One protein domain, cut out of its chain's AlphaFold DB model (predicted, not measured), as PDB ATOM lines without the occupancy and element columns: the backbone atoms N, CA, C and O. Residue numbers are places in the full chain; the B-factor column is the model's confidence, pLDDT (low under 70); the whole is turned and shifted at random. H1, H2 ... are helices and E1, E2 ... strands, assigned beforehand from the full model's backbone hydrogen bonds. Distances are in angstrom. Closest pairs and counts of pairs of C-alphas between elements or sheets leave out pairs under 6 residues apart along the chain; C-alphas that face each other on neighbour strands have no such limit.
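This is residues 20 to 105 of the 127 residues of the protein "DUF4424 domain-containing protein" of Haemophilus pittmaniae HK 85 (UniProt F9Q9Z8). A long two-stranded hairpin, E3 and E4, runs along one side of an elongated, loosely built domain, and a long stretch with no named element, residues 61 to 87, turns back along its length, passing between this hairpin and the small hairpin of E1 and E2. The chain then returns through the short helix H1 to a third, very small hairpin, E5 and E6, near E4. The printed part has 86 residues with six named strands and one named helix, in the order E1, E2, E3, E4, H1, E5, E6; the three sheets have two strands each, E1 - E2, E3 - E4 and E5 - E6, all antiparallel. The class is mostly strand, though under half of the residues are in named elements. The whole is loose, with a radius of gyration of the C-alphas of 15.8 A, and spans 53 by 31 by 20 A.

E3, residues 38 to 47, and E4, residues 52 to 60, form an antiparallel hairpin at 169 degrees between their directions. N 44 and O 55 are 2.9 A apart and N 57 and O 42 are 2.9 A apart, both within hydrogen-bond range. E3 bends by 53 degrees at residue 41. E5, residues 97 to 99, is near E4, with 6 pairs of C-alphas within 10 A. E5 forms an antiparallel hairpin with E6, residues 102 to 104, at 130 degrees; N 99 and O 102 are within hydrogen-bond range at 2.9 A. E6 is apart from E4. E1, residues 22 to 26, and E2, residues 29 to 33, form another antiparallel hairpin, at 147 degrees, with N 24 and O 31 within range at 2.9 A. E2 and E3 are apart, although a tight link of 4 residues joins them. H1, residues 88 to 93, is apart from E1, E2, E3 and E6. In H1 every O i to N i+4 pair is within hydrogen-bond range.

E3 is 26.1 A long from first to last C-alpha, beginning at C-alpha 38 at (54.311, -28.284, -32.634), and E4 is 26.4 A long. E1 measures 13.2 A from C-alpha 22 at (51.680, -33.235, -39.388), and E2 11.5 A. H1 measures 8.6 A, E5 6.8 A and E6 6.4 A, ending at C-alpha 104 at (37.084, -38.804, -31.565).

The two C-alphas farthest apart are those of Asp 63 and Asp 81, at 53.7 A. The printed part has no cut. The link from E4 to H1, 27 residues, is long; the other links are tight. The mean pLDDT of the printed part is 76.6, and residues 20 to 34 and 77 to 88 are under 70.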
ATOM      1  N   ASP A  20      57.802 -37.621 -37.889       53.75
ATOM      2  CA  ASP A  20      57.572 -36.293 -37.281       53.75
ATOM      3  C   ASP A  20      56.639 -35.365 -38.096       53.75
ATOM      4  O   ASP A  20      56.672 -34.140 -37.947       53.75
ATOM      5  N   SER A  21      55.815 -35.904 -38.996       49.56
ATOM      6  CA  SER A  21      54.996 -35.083 -39.892       49.56
ATOM      7  C   SER A  21      53.580 -34.841 -39.357       49.56
ATOM      8  O   SER A  21      52.884 -35.777 -38.966       49.56
ATOM      9  N   VAL A  22      53.118 -33.587 -39.402       52.94
ATOM     10  CA  VAL A  22      51.680 -33.235 -39.388       52.94
ATOM     11  C   VAL A  22      51.214 -33.074 -40.833       52.94
ATOM     12  O   VAL A  22      52.008 -33.320 -41.737       52.94
ATOM     13  N   GLY A  23      49.970 -32.691 -41.124       53.56
ATOM     14  CA  GLY A  23      49.691 -32.345 -42.516       53.56
ATOM     15  C   GLY A  23      48.295 -31.887 -42.868       53.56
ATOM     16  O   GLY A  23      47.377 -31.915 -42.061       53.56
ATOM     17  N   THR A  24      48.162 -31.438 -44.110       42.47
ATOM     18  CA  THR A  24      46.938 -30.862 -44.665       42.47
ATOM     19  C   THR A  24      46.335 -31.791 -45.711       42.47
ATOM     20  O   THR A  24      47.044 -32.543 -46.383       42.47
ATOM     21  N   VAL A  25      45.014 -31.741 -45.869       47.12
ATOM     22  CA  VAL A  25      44.336 -32.397 -46.989       47.12
ATOM     23  C   VAL A  25      44.099 -31.347 -48.066       47.12
ATOM     24  O   VAL A  25      43.234 -30.483 -47.930       47.12
ATOM     25  N   SER A  26      44.882 -31.412 -49.139       46.50
ATOM     26  CA  SER A  26      44.772 -30.526 -50.298       46.50
ATOM     27  C   SER A  26      44.108 -31.241 -51.479       46.50
ATOM     28  O   SER A  26      43.939 -32.467 -51.497       46.50
ATOM     29  N   THR A  27      43.767 -30.483 -52.522       37.19
ATOM     30  CA  THR A  27      43.234 -31.009 -53.792       37.19
ATOM     31  C   THR A  27      44.138 -32.068 -54.436       37.19
ATOM     32  O   THR A  27      43.645 -32.883 -55.210       37.19
ATOM     33  N   GLY A  28      45.434 -32.099 -54.095       43.88
ATOM     34  CA  GLY A  28      46.411 -33.061 -54.605       43.88
ATOM     35  C   GLY A  28      46.731 -34.227 -53.669       43.88
ATOM     36  O   GLY A  28      47.187 -35.261 -54.143       43.88
ATOM     37  N   GLY A  29      46.457 -34.153 -52.361       53.56
ATOM     38  CA  GLY A  29      47.079 -35.107 -51.429       53.56
ATOM     39  C   GLY A  29      46.664 -35.001 -49.977       53.56
ATOM     40  O   GLY A  29      46.100 -34.002 -49.552       53.56
ATOM     41  N   VAL A  30      47.023 -36.038 -49.224       52.03
ATOM     42  CA  VAL A  30      47.486 -35.848 -47.852       52.03
ATOM     43  C   VAL A  30      48.920 -35.332 -47.972       52.03
ATOM     44  O   VAL A  30      49.767 -36.028 -48.528       52.03
ATOM     45  N   GLU A  31      49.175 -34.105 -47.535       55.09
ATOM     46  CA  GLU A  31      50.500 -33.490 -47.583       55.09
ATOM     47  C   GLU A  31      51.056 -33.382 -46.175       55.09
ATOM     48  O   GLU A  31      50.471 -32.719 -45.322       55.09
ATOM     49  N   TYR A  32      52.186 -34.042 -45.952       57.72
ATOM     50  CA  TYR A  32      52.896 -34.028 -44.689       57.72
ATOM     51  C   TYR A  32      53.710 -32.734 -44.570       57.72
ATOM     52  O   TYR A  32      54.666 -32.523 -45.312       57.72
ATOM     53  N   ILE A  33      53.315 -31.856 -43.653       63.22
ATOM     54  CA  ILE A  33      53.935 -30.556 -43.398       63.22
ATOM     55  C   ILE A  33      54.589 -30.608 -42.016       63.22
ATOM     56  O   ILE A  33      54.081 -31.239 -41.093       63.22
ATOM     57  N   LYS A  34      55.730 -29.940 -41.851       66.62
ATOM     58  CA  LYS A  34      56.334 -29.724 -40.535       66.62
ATOM     59  C   LYS A  34      55.815 -28.405 -39.959       66.62
ATOM     60  O   LYS A  34      56.025 -27.363 -40.573       66.62
ATOM     61  N   ASN A  35      55.166 -28.438 -38.796       76.38
ATOM     62  CA  ASN A  35      54.815 -27.226 -38.052       76.38
ATOM     63  C   ASN A  35      55.928 -26.927 -37.032       76.38
ATOM     64  O   ASN A  35      56.196 -27.741 -36.158       76.38
ATOM     65  N   GLU A  36      56.583 -25.767 -37.126       85.00
ATOM     66  CA  GLU A  36      57.671 -25.376 -36.210       85.00
ATOM     67  C   GLU A  36      57.199 -25.096 -34.772       85.00
ATOM     68  O   GLU A  36      58.002 -25.103 -33.841       85.00
ATOM     69  N   HIS A  37      55.897 -24.888 -34.577       89.00
ATOM     70  CA  HIS A  37      55.265 -24.597 -33.292       89.00
ATOM     71  C   HIS A  37      54.720 -25.842 -32.578       89.00
ATOM     72  O   HIS A  37      54.335 -25.753 -31.411       89.00
ATOM     73  N   ILE A  38      54.689 -27.004 -33.242       87.19
ATOM     74  CA  ILE A  38      54.311 -28.284 -32.634       87.19
ATOM     75  C   ILE A  38      55.450 -29.283 -32.815       87.19
ATOM     76  O   ILE A  38      55.853 -29.589 -33.930       87.19
ATOM     77  N   ALA A  39      55.931 -29.852 -31.713       85.88
ATOM     78  CA  ALA A  39      56.940 -30.904 -31.751       85.88
ATOM     79  C   ALA A  39      56.342 -32.256 -31.358       85.88
ATOM     80  O   ALA A  39      55.838 -32.405 -30.241       85.88
ATOM     81  N   MET A  40      56.469 -33.261 -32.228       86.56
ATOM     82  CA  MET A  40      56.271 -34.657 -31.836       86.56
ATOM     83  C   MET A  40      57.367 -35.039 -30.833       86.56
ATOM     84  O   MET A  40      58.555 -34.928 -31.111       86.56
ATOM     85  N   GLN A  41      56.963 -35.414 -29.622       86.38
ATOM     86  CA  GLN A  41      57.867 -35.835 -28.550       86.38
ATOM     87  C   GLN A  41      58.100 -37.343 -28.580       86.38
ATOM     88  O   GLN A  41      59.185 -37.814 -28.241       86.38
ATOM     89  N   LYS A  42      57.063 -38.105 -28.940       86.19
ATOM     90  CA  LYS A  42      57.089 -39.562 -28.891       86.19
ATOM     91  C   LYS A  42      56.146 -40.167 -29.918       86.19
ATOM     92  O   LYS A  42      55.006 -39.730 -30.055       86.19
ATOM     93  N   GLU A  43      56.617 -41.242 -30.530       86.00
ATOM     94  CA  GLU A  43      55.810 -42.223 -31.244       86.00
ATOM     95  C   GLU A  43      56.043 -43.596 -30.595       86.00
ATOM     96  O   GLU A  43      57.183 -43.992 -30.343       86.00
ATOM     97  N   ASN A  44      54.964 -44.319 -30.294       86.75
ATOM     98  CA  ASN A  44      55.019 -45.700 -29.824       86.75
ATOM     99  C   ASN A  44      54.114 -46.585 -30.683       86.75
ATOM    100  O   ASN A  44      52.899 -46.632 -30.479       86.75
ATOM    101  N   LEU A  45      54.724 -47.280 -31.641       88.06
ATOM    102  CA  LEU A  45      54.060 -48.199 -32.556       88.06
ATOM    103  C   LEU A  45      54.161 -49.640 -32.043       88.06
ATOM    104  O   LEU A  45      55.240 -50.226 -31.970       88.06
ATOM    105  N   PHE A  46      53.012 -50.234 -31.736       87.00
ATOM    106  CA  PHE A  46      52.868 -51.647 -31.411       87.00
ATOM    107  C   PHE A  46      52.157 -52.379 -32.548       87.00
ATOM    108  O   PHE A  46      51.043 -52.020 -32.931       87.00
ATOM    109  N   ILE A  47      52.784 -53.443 -33.052       85.94
ATOM    110  CA  ILE A  47      52.234 -54.295 -34.108       85.94
ATOM    111  C   ILE A  47      52.232 -55.746 -33.633       85.94
ATOM    112  O   ILE A  47      53.234 -56.275 -33.158       85.94
ATOM    113  N   SER A  48      51.092 -56.404 -33.808       87.81
ATOM    114  CA  SER A  48      50.908 -57.834 -33.587       87.81
ATOM    115  C   SER A  48      49.940 -58.398 -34.623       87.81
ATOM    116  O   SER A  48      49.228 -57.654 -35.289       87.81
ATOM    117  N   GLN A  49      49.831 -59.725 -34.699       85.50
ATOM    118  CA  GLN A  49      48.857 -60.385 -35.578       85.50
ATOM    119  C   GLN A  49      47.396 -60.006 -35.281       85.50
ATOM    120  O   GLN A  49      46.535 -60.201 -36.129       85.50
ATOM    121  N   LYS A  50      47.100 -59.512 -34.071       86.12
ATOM    122  CA  LYS A  50      45.731 -59.214 -33.624       86.12
ATOM    123  C   LYS A  50      45.427 -57.723 -33.535       86.12
ATOM    124  O   LYS A  50      44.261 -57.357 -33.450       86.12
ATOM    125  N   GLN A  51      46.451 -56.878 -33.462       85.56
ATOM    126  CA  GLN A  51      46.280 -55.467 -33.146       85.56
ATOM    127  C   GLN A  51      47.458 -54.635 -33.636       85.56
ATOM    128  O   GLN A  51      48.616 -54.990 -33.400       85.56
ATOM    129  N   ILE A  52      47.119 -53.482 -34.209       85.56
ATOM    130  CA  ILE A  52      48.007 -52.339 -34.393       85.56
ATOM    131  C   ILE A  52      47.562 -51.259 -33.403       85.56
ATOM    132  O   ILE A  52      46.369 -50.973 -33.290       85.56
ATOM    133  N   LYS A  53      48.502 -50.687 -32.650       90.38
ATOM    134  CA  LYS A  53      48.265 -49.551 -31.754       90.38
ATOM    135  C   LYS A  53      49.382 -48.541 -31.947       90.38
ATOM    136  O   LYS A  53      50.548 -48.923 -31.947       90.38
ATOM    137  N   VAL A  54      49.023 -47.269 -32.070       90.19
ATOM    138  CA  VAL A  54      49.989 -46.173 -32.164       90.19
ATOM    139  C   VAL A  54      49.633 -45.115 -31.137       90.19
ATOM    140  O   VAL A  54      48.463 -44.758 -30.998       90.19
ATOM    141  N   GLU A  55      50.628 -44.652 -30.390       92.25
ATOM    142  CA  GLU A  55      50.492 -43.556 -29.433       92.25
ATOM    143  C   GLU A  55      51.437 -42.433 -29.844       92.25
ATOM    144  O   GLU A  55      52.645 -42.655 -29.960       92.25
ATOM    145  N   TYR A  56      50.878 -41.244 -30.045       90.25
ATOM    146  CA  TYR A  56      51.630 -40.032 -30.341       90.25
ATOM    147  C   TYR A  56      51.559 -39.080 -29.152       90.25
ATOM    148  O   TYR A  56      50.493 -38.889 -28.568       90.25
ATOM    149  N   GLU A  57      52.686 -38.461 -28.822       91.56
ATOM    150  CA  GLU A  57      52.758 -37.359 -27.866       91.56
ATOM    151  C   GLU A  57      53.248 -36.118 -28.603       91.56
ATOM    152  O   GLU A  57      54.348 -36.114 -29.155       91.56
ATOM    153  N   TYR A  58      52.432 -35.067 -28.619       90.88
ATOM    154  CA  TYR A  58      52.765 -33.787 -29.234       90.88
ATOM    155  C   TYR A  58      52.884 -32.705 -28.166       90.88
ATOM    156  O   TYR A  58      52.138 -32.691 -27.188       90.88
ATOM    157  N   ARG A  59      53.799 -31.761 -28.383       91.50
ATOM    158  CA  ARG A  59      53.979 -30.583 -27.539       91.50
ATOM    159  C   ARG A  59      53.746 -29.315 -28.346       91.50
ATOM    160  O   ARG A  59      54.461 -29.073 -29.316       91.50
ATOM    161  N   ASN A  60      52.805 -28.485 -27.897       94.06
ATOM    162  CA  ASN A  60      52.711 -27.090 -28.320       94.06
ATOM    163  C   ASN A  60      53.905 -26.313 -27.731       94.06
ATOM    164  O   ASN A  60      54.136 -26.345 -26.520       94.06
ATOM    165  N   LEU A  61      54.697 -25.677 -28.592       94.56
ATOM    166  CA  LEU A  61      55.893 -24.913 -28.226       94.56
ATOM    167  C   LEU A  61      55.605 -23.421 -27.998       94.56
ATOM    168  O   LEU A  61      56.532 -22.654 -27.743       94.56
ATOM    169  N   THR A  62      54.342 -23.014 -28.089       94.81
ATOM    170  CA  THR A  62      53.885 -21.629 -27.932       94.81
ATOM    171  C   THR A  62      52.976 -21.481 -26.712       94.81
ATOM    172  O   THR A  62      52.619 -22.458 -26.054       94.81
ATOM    173  N   ASP A  63      52.607 -20.240 -26.406       95.75
ATOM    174  CA  ASP A  63      51.623 -19.862 -25.391       95.75
ATOM    175  C   ASP A  63      50.205 -19.665 -25.959       95.75
ATOM    176  O   ASP A  63      49.299 -19.261 -25.229       95.75
ATOM    177  N   GLN A  64      50.002 -19.950 -27.248       95.69
ATOM    178  CA  GLN A  64      48.729 -19.785 -27.946       95.69
ATOM    179  C   GLN A  64      48.120 -21.137 -28.297       95.69
ATOM    180  O   GLN A  64      48.834 -22.102 -28.569       95.69
ATOM    181  N   ASP A  65      46.792 -21.204 -28.342       95.00
ATOM    182  CA  ASP A  65      46.097 -22.398 -28.813       95.00
ATOM    183  C   ASP A  65      46.374 -22.622 -30.308       95.00
ATOM    184  O   ASP A  65      46.221 -21.715 -31.128       95.00
ATOM    185  N   ILE A  66      46.750 -23.852 -30.669       90.19
ATOM    186  CA  ILE A  66      47.003 -24.265 -32.052       90.19
ATOM    187  C   ILE A  66      46.045 -25.401 -32.404       90.19
ATOM    188  O   ILE A  66      45.925 -26.380 -31.669       90.19
ATOM    189  N   THR A  67      45.376 -25.282 -33.548       89.50
ATOM    190  CA  THR A  67      44.588 -26.371 -34.141       89.50
ATOM    191  C   THR A  67      45.371 -26.975 -35.294       89.50
ATOM    192  O   THR A  67      45.703 -26.264 -36.236       89.50
ATOM    193  N   GLU A  68      45.631 -28.279 -35.231       85.12
ATOM    194  CA  GLU A  68      46.350 -29.009 -36.276       85.12
ATOM    195  C   GLU A  68      45.640 -30.292 -36.687       85.12
ATOM    196  O   GLU A  68      44.826 -30.851 -35.948       85.12
ATOM    197  N   THR A  69      45.981 -30.768 -37.885       85.44
ATOM    198  CA  THR A  69      45.523 -32.060 -38.401       85.44
ATOM    199  C   THR A  69      46.640 -33.094 -38.297       85.44
ATOM    200  O   THR A  69      47.718 -32.946 -38.875       85.44
ATOM    201  N   VAL A  70      46.358 -34.170 -37.562       83.94
ATOM    202  CA  VAL A  70      47.224 -35.349 -37.472       83.94
ATOM    203  C   VAL A  70      46.754 -36.383 -38.484       83.94
ATOM    204  O   VAL A  70      45.563 -36.680 -38.587       83.94
ATOM    205  N   LEU A  71      47.703 -36.937 -39.230       81.44
ATOM    206  CA  LEU A  71      47.443 -37.873 -40.313       81.44
ATOM    207  C   LEU A  71      47.963 -39.254 -39.940       81.44
ATOM    208  O   LEU A  71      49.088 -39.392 -39.467       81.44
ATOM    209  N   PHE A  72      47.161 -40.278 -40.214       79.12
ATOM    210  CA  PHE A  72      47.578 -41.668 -40.094       79.12
ATOM    211  C   PHE A  72      47.374 -42.379 -41.438       79.12
ATOM    212  O   PHE A  72      46.225 -42.513 -41.875       79.12
ATOM    213  N   PRO A  73      48.449 -42.806 -42.128       76.81
ATOM    214  CA  PRO A  73      48.322 -43.505 -43.396       76.81
ATOM    215  C   PRO A  73      47.838 -44.939 -43.169       76.81
ATOM    216  O   PRO A  73      48.382 -45.674 -42.344       76.81
ATOM    217  N   LEU A  74      46.836 -45.353 -43.941       77.75
ATOM    218  CA  LEU A  74      46.454 -46.758 -44.027       77.75
ATOM    219  C   LEU A  74      47.329 -47.473 -45.062       77.75
ATOM    220  O   LEU A  74      47.711 -46.852 -46.058       77.75
ATOM    221  N   PRO A  75      47.648 -48.764 -44.846       70.69
ATOM    222  CA  PRO A  75      48.340 -49.548 -45.852       70.69
ATOM    223  C   PRO A  75      47.480 -49.645 -47.109       70.69
ATOM    224  O   PRO A  75      46.248 -49.658 -47.051       70.69
ATOM    225  N   GLU A  76      48.148 -49.733 -48.248       70.88
ATOM    226  CA  GLU A  76      47.459 -49.960 -49.500       70.88
ATOM    227  C   GLU A  76      46.810 -51.348 -49.522       70.88
ATOM    228  O   GLU A  76      47.428 -52.349 -49.150       70.88
ATOM    229  N   VAL A  77      45.559 -51.406 -49.976       66.88
ATOM    230  CA  VAL A  77      44.820 -52.657 -50.140       66.88
ATOM    231  C   VAL A  77      44.811 -53.022 -51.624       66.88
ATOM    232  O   VAL A  77      44.167 -52.352 -52.428       66.88
ATOM    233  N   MET A  78      45.535 -54.084 -51.984       60.22
ATOM    234  CA  MET A  78      45.569 -54.614 -53.350       60.22
ATOM    235  C   MET A  78      44.265 -55.352 -53.666       60.22
ATOM    236  O   MET A  78      43.872 -56.265 -52.942       60.22
ATOM    237  N   LEU A  79      43.626 -55.008 -54.785       57.62
ATOM    238  CA  LEU A  79      42.500 -55.763 -55.339       57.62
ATOM    239  C   LEU A  79      43.038 -56.974 -56.126       57.62
ATOM    240  O   LEU A  79      43.057 -56.961 -57.353       57.62
ATOM    241  N   GLY A  80      43.562 -57.985 -55.431       54.44
ATOM    242  CA  GLY A  80      44.082 -59.216 -56.039       54.44
ATOM    243  C   GLY A  80      43.303 -60.463 -55.611       54.44
ATOM    244  O   GLY A  80      42.863 -60.553 -54.469       54.44
ATOM    245  N   ASP A  81      43.196 -61.452 -56.505       51.72
ATOM    246  CA  ASP A  81      42.460 -62.724 -56.330       51.72
ATOM    247  C   ASP A  81      42.981 -63.652 -55.206       51.72
ATOM    248  O   ASP A  81      42.429 -64.728 -54.976       51.72
ATOM    249  N   TYR A  82      44.040 -63.271 -54.488       46.56
ATOM    250  CA  TYR A  82      44.610 -64.073 -53.407       46.56
ATOM    251  C   TYR A  82      44.356 -63.442 -52.036       46.56
ATOM    252  O   TYR A  82      45.155 -62.658 -51.531       46.56
ATOM    253  N   GLY A  83      43.273 -63.902 -51.410       47.00
ATOM    254  CA  GLY A  83      43.140 -63.975 -49.957       47.00
ATOM    255  C   GLY A  83      42.433 -62.793 -49.303       47.00
ATOM    256  O   GLY A  83      43.055 -61.780 -49.032       47.00
ATOM    257  N   ASP A  84      41.148 -62.980 -49.000       49.75
ATOM    258  CA  ASP A  84      40.415 -62.538 -47.791       49.75
ATOM    259  C   ASP A  84      40.480 -61.066 -47.305       49.75
ATOM    260  O   ASP A  84      39.870 -60.728 -46.295       49.75
ATOM    261  N   PHE A  85      41.142 -60.149 -48.016       51.84
ATOM    262  CA  PHE A  85      41.233 -58.721 -47.663       51.84
ATOM    263  C   PHE A  85      40.223 -57.836 -48.414       51.84
ATOM    264  O   PHE A  85      40.441 -56.639 -48.589       51.84
ATOM    265  N   ALA A  86      39.099 -58.392 -48.865       55.62
ATOM    266  CA  ALA A  86      38.157 -57.689 -49.740       55.62
ATOM    267  C   ALA A  86      37.103 -56.830 -49.007       55.62
ATOM    268  O   ALA A  86      36.059 -56.537 -49.585       55.62
ATOM    269  N   ASP A  87      37.356 -56.392 -47.765       67.31
ATOM    270  CA  ASP A  87      36.520 -55.368 -47.115       67.31
ATOM    271  C   ASP A  87      37.348 -54.191 -46.558       67.31
ATOM    272  O   ASP A  87      37.572 -54.069 -45.345       67.31
ATOM    273  N   PRO A  88      37.791 -53.278 -47.444       68.75
ATOM    274  CA  PRO A  88      38.436 -52.029 -47.047       68.75
ATOM    275  C   PRO A  88      37.572 -51.189 -46.099       68.75
ATOM    276  O   PRO A  88      38.103 -50.468 -45.255       68.75
ATOM    277  N   GLN A  89      36.243 -51.276 -46.214       75.50
ATOM    278  CA  GLN A  89      35.328 -50.496 -45.389       75.50
ATOM    279  C   GLN A  89      35.335 -50.992 -43.942       75.50
ATOM    280  O   GLN A  89      35.375 -50.176 -43.023       75.50
ATOM    281  N   SER A  90      35.340 -52.309 -43.727       77.06
ATOM    282  CA  SER A  90      35.487 -52.905 -42.394       77.06
ATOM    283  C   SER A  90      36.830 -52.547 -41.757       77.06
ATOM    284  O   SER A  90      36.863 -52.144 -40.591       77.06
ATOM    285  N   LEU A  91      37.924 -52.575 -42.530       75.25
ATOM    286  CA  LEU A  91      39.235 -52.126 -42.053       75.25
ATOM    287  C   LEU A  91      39.189 -50.663 -41.592       75.25
ATOM    288  O   LEU A  91      39.575 -50.376 -40.462       75.25
ATOM    289  N   ILE A  92      38.662 -49.754 -42.419       77.88
ATOM    290  CA  ILE A  92      38.506 -48.329 -42.078       77.88
ATOM    291  C   ILE A  92      37.648 -48.154 -40.817       77.88
ATOM    292  O   ILE A  92      38.017 -47.408 -39.912       77.88
ATOM    293  N   ASN A  93      36.526 -48.872 -40.728       82.38
ATOM    294  CA  ASN A  93      35.586 -48.776 -39.610       82.38
ATOM    295  C   ASN A  93      36.140 -49.360 -38.299       82.38
ATOM    296  O   ASN A  93      35.599 -49.076 -37.231       82.38
ATOM    297  N   SER A  94      37.189 -50.183 -38.362       83.31
ATOM    298  CA  SER A  94      37.800 -50.797 -37.180       83.31
ATOM    299  C   SER A  94      38.670 -49.830 -36.365       83.31
ATOM    300  O   SER A  94      38.948 -50.096 -35.191       83.31
ATOM    301  N   PHE A  95      39.079 -48.697 -36.950       84.81
ATOM    302  CA  PHE A  95      39.915 -47.708 -36.275       84.81
ATOM    303  C   PHE A  95      39.138 -46.941 -35.208       84.81
ATOM    304  O   PHE A  95      38.052 -46.413 -35.443       84.81
ATOM    305  N   LYS A  96      39.757 -46.813 -34.034       91.00
ATOM    306  CA  LYS A  96      39.307 -45.939 -32.951       91.00
ATOM    307  C   LYS A  96      40.425 -44.974 -32.612       91.00
ATOM    308  O   LYS A  96      41.571 -45.396 -32.474       91.00
ATOM    309  N   ILE A  97      40.086 -43.699 -32.469       92.06
ATOM    310  CA  ILE A  97      41.052 -42.646 -32.163       92.06
ATOM    311  C   ILE A  97      40.661 -41.995 -30.848       92.06
ATOM    312  O   ILE A  97      39.492 -41.692 -30.619       92.06
ATOM    313  N   TYR A  98      41.658 -41.772 -29.999       94.94
ATOM    314  CA  TYR A  98      41.507 -41.105 -28.717       94.94
ATOM    315  C   TYR A  98      42.465 -39.916 -28.669       94.94
ATOM    316  O   TYR A  98      43.651 -40.081 -28.941       94.94
ATOM    317  N   ALA A  99      41.954 -38.744 -28.304       93.38
ATOM    318  CA  ALA A  99      42.748 -37.563 -27.979       93.38
ATOM    319  C   ALA A  99      42.535 -37.251 -26.496       93.38
ATOM    320  O   ALA A  99      41.392 -37.126 -26.057       93.38
ATOM    321  N   ASP A 100      43.617 -37.224 -25.716       93.31
ATOM    322  CA  ASP A 100      43.585 -37.010 -24.260       93.31
ATOM    323  C   ASP A 100      42.555 -37.897 -23.532       93.31
ATOM    324  O   ASP A 100      41.815 -37.471 -22.646       93.31
ATOM    325  N   GLY A 101      42.469 -39.163 -23.955       94.56
ATOM    326  CA  GLY A 101      41.545 -40.158 -23.403       94.56
ATOM    327  C   GLY A 101      40.096 -40.058 -23.900       94.56
ATOM    328  O   GLY A 101      39.290 -40.931 -23.580       94.56
ATOM    329  N   LYS A 102      39.750 -39.055 -24.713       96.00
ATOM    330  CA  LYS A 102      38.417 -38.899 -25.305       96.00
ATOM    331  C   LYS A 102      38.374 -39.464 -26.720       96.00
ATOM    332  O   LYS A 102      39.181 -39.090 -27.565       96.00
ATOM    333  N   GLU A 103      37.401 -40.330 -26.990       95.31
ATOM    334  CA  GLU A 103      37.191 -40.873 -28.334       95.31
ATOM    335  C   GLU A 103      36.755 -39.772 -29.309       95.31
ATOM    336  O   GLU A 103      35.857 -38.974 -29.010       95.31
ATOM    337  N   ILE A 104      37.385 -39.738 -30.481       92.06
ATOM    338  CA  ILE A 104      37.084 -38.804 -31.565       92.06
ATOM    339  C   ILE A 104      36.811 -39.566 -32.860       92.06
ATOM    340  O   ILE A 104      37.359 -40.642 -33.101       92.06
ATOM    341  N   LYS A 105      35.955 -38.998 -33.714       89.50
ATOM    342  CA  LYS A 105      35.673 -39.565 -35.036       89.50
ATOM    343  C   LYS A 105      36.701 -39.050 -36.049       89.50
ATOM    344  O   LYS A 105      36.765 -37.833 -36.230       89.50
TER     345      LYS A 105